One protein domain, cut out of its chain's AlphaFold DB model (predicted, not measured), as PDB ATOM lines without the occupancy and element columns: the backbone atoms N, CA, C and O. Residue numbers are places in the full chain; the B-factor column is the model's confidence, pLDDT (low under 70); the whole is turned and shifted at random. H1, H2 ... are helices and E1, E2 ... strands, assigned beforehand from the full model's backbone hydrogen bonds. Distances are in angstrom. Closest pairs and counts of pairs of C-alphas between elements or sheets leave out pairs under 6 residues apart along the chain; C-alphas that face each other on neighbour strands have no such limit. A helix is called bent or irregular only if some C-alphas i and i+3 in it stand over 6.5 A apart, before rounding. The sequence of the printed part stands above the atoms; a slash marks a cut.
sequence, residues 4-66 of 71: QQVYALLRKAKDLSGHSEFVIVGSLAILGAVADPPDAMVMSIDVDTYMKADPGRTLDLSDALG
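AT A GLANCE: This is residues 4 to 66 of the 71 residues of an uncharacterized protein of Curvibacter sp (UniProt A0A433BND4). A two-stranded antiparallel ribbon, E1 and E2, lies near the middle; the long helix H1 covers one face of it, and H3 packs beside E2 and on H1. The short helix H2 sits toward the other end of the ribbon, and from it a long loop, residues 34 to 47, swings out to the far end and back to E2. The printed part has 63 residues with three named helices and two named strands, in the order H1, E1, H2, E2, H3, and its class is mostly helix. The whole is compact, with a radius of gyration of the C-alphas of 11.9 A, yet elongated in outline, with spans of 32 by 20 by 18 A.

IN THESE COORDINATES: E1 is residues 22 to 25, 9.9 A from first to last C-alpha, and E2 is residues 48 to 51, 10.9 A. H1, residues 4 to 17, is 19.9 A long; C-alpha 4 is at (183.723, 214.240, 332.097) and C-alpha 17 at (198.507, 214.637, 345.369). H2 is residues 27 to 33, 11.1 A long; it is neither bent nor irregular, but only just: C-alphas 27 and 30 are 6.3 A apart. H3, residues 55 to 65, is 15.7 A long and ends at C-alpha 65, (189.434, 221.064, 344.263); it is irregular, with C-alphas 56 and 59 lying 7.2 A apart.

HOW THE PARTS SIT: E1 and E2 are antiparallel neighbours, with 153 degrees between their directions. N 25 and O 48 are within hydrogen-bond range at 2.8 A, and N 23 and O 50 at 2.9 A. H1 and E2 are near each other, with 8 pairs of C-alphas within 10 A. The closest C-alphas of H1 and E1 are those of Leu 10 and Phe 22, 7.4 A apart. Those of E2 and H3 are Tyr 50 and Thr 58, 5.5 A apart. H1 and H3 touch, the closest C-alphas being those of Ala 13 and Leu 61, 6.9 A apart. They run opposite ways at a steep tilt of 68 degrees, only just short of about perpendicular. The closest C-alphas of H2 and E2 are those of Leu 28 and Asp 48, 7.9 A apart. H2 is apart from H1 and from H3. Every O i to N i+4 pair is within hydrogen-bond range in H1, against 1 of 3 in H2 and 1 of 7 in H3; of the O i to N i+3 pairs, 4 of 4 in H2 and 6 of 8 in H3 are within range.

THE WHOLE: The two C-alphas farthest apart, those of Gly 18 and Ala 40, are 33.3 A from each other. The printed part has no cut. The link from H2 to E2, 14 residues, is long, and the other three links are tight. The mean pLDDT of the printed part is 88.7, and no printed residue is under 70.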
ATOM      1  N   GLN A   4     182.576 213.444 332.541       90.31
ATOM      2  CA  GLN A   4     183.723 214.240 332.097       90.31
ATOM      3  C   GLN A   4     184.208 215.190 333.198       90.31
ATOM      4  O   GLN A   4     185.412 215.335 333.388       90.31
ATOM      5  N   GLN A   5     183.284 215.786 333.954       90.31
ATOM      6  CA  GLN A   5     183.608 216.647 335.094       90.31
ATOM      7  C   GLN A   5     184.266 215.856 336.228       90.31
ATOM      8  O   GLN A   5     185.290 216.289 336.747       90.31
ATOM      9  N   VAL A   6     183.739 214.670 336.556       90.19
ATOM     10  CA  VAL A   6     184.358 213.767 337.543       90.19
ATOM     11  C   VAL A   6     185.764 213.362 337.091       90.19
ATOM     12  O   VAL A   6     186.710 213.435 337.868       90.19
ATOM     13  N   TYR A   7     185.945 213.013 335.817       91.62
ATOM     14  CA  TYR A   7     187.263 212.670 335.283       91.62
ATOM     15  C   TYR A   7     188.259 213.840 335.356       91.62
ATOM     16  O   TYR A   7     189.408 213.652 335.757       91.62
ATOM     17  N   ALA A   8     187.829 215.054 335.003       92.31
ATOM     18  CA  ALA A   8     188.658 216.254 335.110       92.31
ATOM     19  C   ALA A   8     189.058 216.545 336.565       92.31
ATOM     20  O   ALA A   8     190.213 216.885 336.826       92.31
ATOM     21  N   LEU A   9     188.130 216.349 337.505       92.06
ATOM     22  CA  LEU A   9     188.395 216.476 338.932       92.06
ATOM     23  C   LEU A   9     189.445 215.469 339.409       92.06
ATOM     24  O   LEU A   9     190.438 215.872 340.006       92.06
ATOM     25  N   LEU A  10     189.275 214.182 339.096       92.44
ATOM     26  CA  LEU A  10     190.227 213.140 339.498       92.44
ATOM     27  C   LEU A  10     191.613 213.358 338.882       92.44
ATOM     28  O   LEU A  10     192.630 213.089 339.517       92.44
ATOM     29  N   ARG A  11     191.677 213.899 337.659       94.56
ATOM     30  CA  ARG A  11     192.948 214.280 337.034       94.56
ATOM     31  C   ARG A  11     193.641 215.404 337.802       94.56
ATOM     32  O   ARG A  11     194.828 215.291 338.084       94.56
ATOM     33  N   LYS A  12     192.905 216.449 338.186       93.56
ATOM     34  CA  LYS A  12     193.446 217.541 339.005       93.56
ATOM     35  C   LYS A  12     193.880 217.042 340.387       93.56
ATOM     36  O   LYS A  12     194.942 217.428 340.861       93.56
ATOM     37  N   ALA A  13     193.100 216.153 341.005       92.19
ATOM     38  CA  ALA A  13     193.448 215.526 342.276       92.19
ATOM     39  C   ALA A  13     194.769 214.751 342.169       92.19
ATOM     40  O   ALA A  13     195.647 214.927 343.008       92.19
ATOM     41  N   LYS A  14     194.950 213.974 341.092       94.50
ATOM     42  CA  LYS A  14     196.209 213.280 340.793       94.50
ATOM     43  C   LYS A  14     197.385 214.241 340.646       94.50
ATOM     44  O   LYS A  14     198.450 213.964 341.187       94.50
ATOM     45  N   ASP A  15     197.209 215.342 339.922       94.50
ATOM     46  CA  ASP A  15     198.286 216.313 339.700       94.50
ATOM     47  C   ASP A  15     198.706 217.014 341.008       94.50
ATOM     48  O   ASP A  15     199.877 217.349 341.175       94.50
ATOM     49  N   LEU A  16     197.774 217.199 341.952       93.06
ATOM     50  CA  LEU A  16     198.033 217.816 343.258       93.06
ATOM     51  C   LEU A  16     198.623 216.847 344.289       93.06
ATOM     52  O   LEU A  16     199.480 217.243 345.077       93.06
ATOM     53  N   SER A  17     198.160 215.596 344.313       92.25
ATOM     54  CA  SER A  17     198.507 214.637 345.369       92.25
ATOM     55  C   SER A  17     199.543 213.595 344.954       92.25
ATOM     56  O   SER A  17     200.149 212.952 345.806       92.25
ATOM     57  N   GLY A  18     199.736 213.387 343.648       93.75
ATOM     58  CA  GLY A  18     200.526 212.285 343.098       93.75
ATOM     59  C   GLY A  18     199.818 210.922 343.127       93.75
ATOM     60  O   GLY A  18     200.341 209.959 342.564       93.75
ATOM     61  N   HIS A  19     198.627 210.815 343.726       93.44
ATOM     62  CA  HIS A  19     197.867 209.566 343.788       93.44
ATOM     63  C   HIS A  19     197.050 209.341 342.511       93.44
ATOM     64  O   HIS A  19     196.429 210.254 341.975       93.44
ATOM     65  N   SER A  20     197.025 208.104 342.013       93.00
ATOM     66  CA  SER A  20     196.290 207.737 340.792       93.00
ATOM     67  C   SER A  20     195.015 206.935 341.039       93.00
ATOM     68  O   SER A  20     194.262 206.706 340.096       93.00
ATOM     69  N   GLU A  21     194.789 206.480 342.269       94.00
ATOM     70  CA  GLU A  21     193.629 205.673 342.639       94.00
ATOM     71  C   GLU A  21     192.743 206.428 343.628       94.00
ATOM     72  O   GLU A  21     193.176 206.803 344.720       94.00
ATOM     73  N   PHE A  22     191.480 206.590 343.247       93.00
ATOM     74  CA  PHE A  22     190.459 207.270 344.029       93.00
ATOM     75  C   PHE A  22     189.218 206.388 344.122       93.00
ATOM     76  O   PHE A  22     188.912 205.637 343.193       93.00
ATOM     77  N   VAL A  23     188.513 206.478 345.242       92.75
ATOM     78  CA  VAL A  23     187.242 205.793 345.466       92.75
ATOM     79  C   VAL A  23     186.143 206.835 345.521       92.75
ATOM     80  O   VAL A  23     186.206 207.732 346.354       92.75
ATOM     81  N   ILE A  24     185.140 206.684 344.657       91.62
ATOM     82  CA  ILE A  24     183.921 207.495 344.673       91.62
ATOM     83  C   ILE A  24     182.863 206.756 345.486       91.62
ATOM     84  O   ILE A  24     182.629 205.563 345.275       91.62
ATOM     85  N   VAL A  25     182.209 207.478 346.386       89.81
ATOM     86  CA  VAL A  25     181.116 206.993 347.228       89.81
ATOM     87  C   VAL A  25     179.850 207.790 346.895       89.81
ATOM     88  O   VAL A  25     179.898 208.836 346.254       89.81
ATOM     89  N   GLY A  26     178.688 207.258 347.265       86.69
ATOM     90  CA  GLY A  26     177.417 207.953 347.088       86.69
ATOM     91  C   GLY A  26     176.823 207.814 345.686       86.69
ATOM     92  O   GLY A  26     177.112 206.874 344.941       86.69
ATOM     93  N   SER A  27     175.930 208.738 345.342       85.75
ATOM     94  CA  SER A  27     175.087 208.679 344.139       85.75
ATOM     95  C   SER A  27     175.892 208.628 342.838       85.75
ATOM     96  O   SER A  27     175.527 207.889 341.924       85.75
ATOM     97  N   LEU A  28     177.018 209.345 342.754       90.00
ATOM     98  CA  LEU A  28     177.847 209.402 341.546       90.00
ATOM     99  C   LEU A  28     178.723 208.163 341.329       90.00
ATOM    100  O   LEU A  28     179.276 208.010 340.237       90.00
ATOM    101  N   ALA A  29     178.789 207.227 342.283       90.56
ATOM    102  CA  ALA A  29     179.445 205.935 342.067       90.56
ATOM    103  C   ALA A  29     178.815 205.156 340.892       90.56
ATOM    104  O   ALA A  29     179.497 204.384 340.212       90.56
ATOM    105  N   ILE A  30     177.538 205.424 340.576       90.75
ATOM    106  CA  ILE A  30     176.845 204.842 339.420       90.75
ATOM    107  C   ILE A  30     177.552 205.143 338.091       90.75
ATOM    108  O   ILE A  30     177.524 204.312 337.187       90.75
ATOM    109  N   LEU A  31     178.253 206.278 337.981       88.94
ATOM    110  CA  LEU A  31     178.987 206.663 336.772       88.94
ATOM    111  C   LEU A  31     180.153 205.718 336.454       88.94
ATOM    112  O   LEU A  31     180.585 205.674 335.297       88.94
ATOM    113  N   GLY A  32     180.667 204.997 337.455       87.00
ATOM    114  CA  GLY A  32     181.689 203.961 337.288       87.00
ATOM    115  C   GLY A  32     181.114 202.568 337.018       87.00
ATOM    116  O   GLY A  32     181.786 201.748 336.399       87.00
ATOM    117  N   ALA A  33     179.878 202.304 337.445       86.88
ATOM    118  CA  ALA A  33     179.220 201.005 337.286       86.88
ATOM    119  C   ALA A  33     178.396 200.893 335.992       86.88
ATOM    120  O   ALA A  33     178.295 199.813 335.414       86.88
ATOM    121  N   VAL A  34     177.801 201.997 335.536       89.06
ATOM    122  CA  VAL A  34     176.876 202.032 334.398       89.06
ATOM    123  C   VAL A  34     177.354 203.069 333.389       89.06
ATOM    124  O   VAL A  34     177.603 204.221 333.737       89.06
ATOM    125  N   ALA A  35     177.489 202.667 332.122       87.00
ATOM    126  CA  ALA A  35     177.959 203.550 331.055       87.00
ATOM    127  C   ALA A  35     176.995 204.721 330.798       87.00
ATOM    128  O   ALA A  35     177.459 205.849 330.646       87.00
ATOM    129  N   ASP A  36     175.689 204.475 330.829       87.12
ATOM    130  CA  ASP A  36     174.648 205.482 330.606       87.12
ATOM    131  C   ASP A  36     173.538 205.336 331.663       87.12
ATOM    132  O   ASP A  36     172.550 204.630 331.447       87.12
ATOM    133  N   PRO A  37     173.757 205.848 332.887       86.62
ATOM    134  CA  PRO A  37     172.756 205.781 333.943       86.62
ATOM    135  C   PRO A  37     171.599 206.756 333.661       86.62
ATOM    136  O   PRO A  37     171.823 207.801 333.055       86.62
ATOM    137  N   PRO A  38     170.379 206.477 334.154       87.12
ATOM    138  CA  PRO A  38     169.262 207.410 334.041       87.12
ATOM    139  C   PRO A  38     169.605 208.789 334.617       87.12
ATOM    140  O   PRO A  38     170.213 208.866 335.687       87.12
ATOM    141  N   ASP A  39     169.131 209.864 333.979       84.31
ATOM    142  CA  ASP A  39     169.407 211.253 334.390       84.31
ATOM    143  C   ASP A  39     169.119 211.505 335.875       84.31
ATOM    144  O   ASP A  39     169.898 212.154 336.574       84.31
ATOM    145  N   ALA A  40     168.038 210.912 336.391       85.00
ATOM    146  CA  ALA A  40     167.642 211.010 337.794       85.00
ATOM    147  C   ALA A  40     168.721 210.512 338.782       85.00
ATOM    148  O   ALA A  40     168.719 210.924 339.939       85.00
ATOM    149  N   MET A  41     169.644 209.651 338.343       82.00
ATOM    150  CA  MET A  41     170.731 209.097 339.158       82.00
ATOM    151  C   MET A  41     172.042 209.895 339.062       82.00
ATOM    152  O   MET A  41     172.980 209.598 339.797       82.00
ATOM    153  N   VAL A  42     172.129 210.907 338.189       83.25
ATOM    154  CA  VAL A  42     173.343 211.725 337.961       83.25
ATOM    155  C   VAL A  42     173.120 213.221 338.197       83.25
ATOM    156  O   VAL A  42     173.911 214.061 337.768       83.25
ATOM    157  N   MET A  43     172.057 213.572 338.926       82.38
ATOM    158  CA  MET A  43     171.715 214.967 339.230       82.38
ATOM    159  C   MET A  43     172.565 215.598 340.346       82.38
ATOM    160  O   MET A  43     172.446 216.797 340.588       82.38
ATOM    161  N   SER A  44     173.422 214.831 341.029       83.81
ATOM    162  CA  SER A  44     174.253 215.349 342.126       83.81
ATOM    163  C   SER A  44     175.257 216.383 341.635       83.81
ATOM    164  O   SER A  44     175.923 216.170 340.621       83.81
ATOM    165  N   ILE A  45     175.360 217.507 342.344       83.12
ATOM    166  CA  ILE A  45     176.285 218.603 342.023       83.12
ATOM    167  C   ILE A  45     177.692 218.307 342.547       83.12
ATOM    168  O   ILE A  45     178.644 218.685 341.875       83.12
ATOM    169  N   ASP A  46     177.801 217.568 343.646       83.81
ATOM    170  CA  ASP A  46     179.065 217.252 344.314       83.81
ATOM    171  C   ASP A  46     179.423 215.767 344.169       83.81
ATOM    172  O   ASP A  46     178.557 214.930 343.877       83.81
ATOM    173  N   VAL A  47     180.709 215.446 344.346       87.75
ATOM    174  CA  VAL A  47     181.233 214.074 344.317       87.75
ATOM    175  C   VAL A  47     181.973 213.732 345.605       87.75
ATOM    176  O   VAL A  47     183.050 214.257 345.869       87.75
ATOM    177  N   ASP A  48     181.453 212.760 346.350       89.38
ATOM    178  CA  ASP A  48     182.149 212.211 347.511       89.38
ATOM    179  C   ASP A  48     183.258 211.271 347.036       89.38
ATOM    180  O   ASP A  48     182.996 210.212 346.455       89.38
ATOM    181  N   THR A  49     184.518 211.641 347.251       91.19
ATOM    182  CA  THR A  49     185.653 210.802 346.847       91.19
ATOM    183  C   THR A  49     186.811 210.878 347.829       91.19
ATOM    184  O   THR A  49     187.012 211.906 348.469       91.19
ATOM    185  N   TYR A  50     187.602 209.803 347.908       92.06
ATOM    186  CA  TYR A  50     188.837 209.764 348.693       92.06
ATOM    187  C   TYR A  50     189.998 209.062 347.991       92.06
ATOM    188  O   TYR A  50     189.803 208.286 347.052       92.06
ATOM    189  N   MET A  51     191.229 209.354 348.421       93.12
ATOM    190  CA  MET A  51     192.437 208.701 347.913       93.12
ATOM    191  C   MET A  51     192.529 207.282 348.466       93.12
ATOM    192  O   MET A  51     192.657 207.088 349.669       93.12
ATOM    193  N   LYS A  52     192.522 206.269 347.596       92.94
ATOM    194  CA  LYS A  52     192.491 204.861 348.029       92.94
ATOM    195  C   LYS A  52     193.708 204.470 348.874       92.94
ATOM    196  O   LYS A  52     193.583 203.704 349.823       92.94
ATOM    197  N   ALA A  53     194.883 204.967 348.490       92.62
ATOM    198  CA  ALA A  53     196.154 204.630 349.127       92.62
ATOM    199  C   ALA A  53     196.500 205.528 350.328       92.62
ATOM    200  O   ALA A  53     197.403 205.185 351.083       92.62
ATOM    201  N   ASP A  54     195.810 206.660 350.493       90.38
ATOM    202  CA  ASP A  54     196.051 207.612 351.584       90.38
ATOM    203  C   ASP A  54     194.750 208.348 351.983       90.38
ATOM    204  O   ASP A  54     194.640 209.562 351.787       90.38
ATOM    205  N   PRO A  55     193.720 207.636 352.500       88.44
ATOM    206  CA  PRO A  55     192.412 208.241 352.769       88.44
ATOM    207  C   PRO A  55     192.495 209.424 353.740       88.44
ATOM    208  O   PRO A  55     191.861 210.452 353.511       88.44
ATOM    209  N   GLY A  56     193.358 209.328 354.759       87.56
ATOM    210  CA  GLY A  56     193.500 210.337 355.813       87.56
ATOM    211  C   GLY A  56     194.032 211.694 355.346       87.56
ATOM    212  O   GLY A  56     193.822 212.684 356.039       87.56
ATOM    213  N   ARG A  57     194.680 211.763 354.176       86.75
ATOM    214  CA  ARG A  57     195.163 213.019 353.571       86.75
ATOM    215  C   ARG A  57     194.274 213.534 352.447       86.75
ATOM    216  O   ARG A  57     194.610 214.503 351.778       86.75
ATOM    217  N   THR A  58     193.123 212.903 352.226       87.06
ATOM    218  CA  THR A  58     192.186 213.322 351.178       87.06
ATOM    219  C   THR A  58     191.705 214.753 351.398       87.06
ATOM    220  O   THR A  58     191.643 215.521 350.440       87.06
ATOM    221  N   LEU A  59     191.426 215.134 352.647       86.69
ATOM    222  CA  LEU A  59     190.920 216.467 352.977       86.69
ATOM    223  C   LEU A  59     191.893 217.603 352.631       86.69
ATOM    224  O   LEU A  59     191.439 218.720 352.394       86.69
ATOM    225  N   ASP A  60     193.195 217.319 352.504       87.56
ATOM    226  CA  ASP A  60     194.200 218.292 352.048       87.56
ATOM    227  C   ASP A  60     193.871 218.838 350.641       87.56
ATOM    228  O   ASP A  60     194.367 219.892 350.237       87.56
ATOM    229  N   LEU A  61     193.044 218.120 349.870       85.94
ATOM    230  CA  LEU A  61     192.670 218.470 348.502       85.94
ATOM    231  C   LEU A  61     191.335 219.221 348.401       85.94
ATOM    232  O   LEU A  61     191.067 219.784 347.337       85.94
ATOM    233  N   SER A  62     190.508 219.257 349.453       82.44
ATOM    234  CA  SER A  62     189.138 219.798 349.387       82.44
ATOM    235  C   SER A  62     189.122 221.266 348.953       82.44
ATOM    236  O   SER A  62     188.441 221.628 347.988       82.44
ATOM    237  N   ASP A  63     189.966 222.097 349.572       78.81
ATOM    238  CA  ASP A  63     190.084 223.526 349.247       78.81
ATOM    239  C   ASP A  63     190.617 223.753 347.824       78.81
ATOM    240  O   ASP A  63     190.153 224.632 347.095       78.81
ATOM    241  N   ALA A  64     191.579 222.934 347.388       81.38
ATOM    242  CA  ALA A  64     192.197 223.061 346.069       81.38
ATOM    243  C   ALA A  64     191.281 222.577 344.931       81.38
ATOM    244  O   ALA A  64     191.395 223.048 343.789       81.38
ATOM    245  N   LEU A  65     190.389 221.626 345.216       82.75
ATOM    246  CA  LEU A  65     189.434 221.064 344.263       82.75
ATOM    247  C   LEU A  65     188.084 221.793 344.272       82.75
ATOM    248  O   LEU A  65     187.370 221.697 343.274       82.75
ATOM    249  N   GLY A  66     187.777 222.565 345.319       77.50
ATOM    250  CA  GLY A  66     186.494 223.257 345.476       77.50
ATOM    251  C   GLY A  66     185.331 222.277 345.639       77.50
ATOM    252  O   GLY A  66     184.255 222.501 345.082       77.50
TER     253      GLY A  66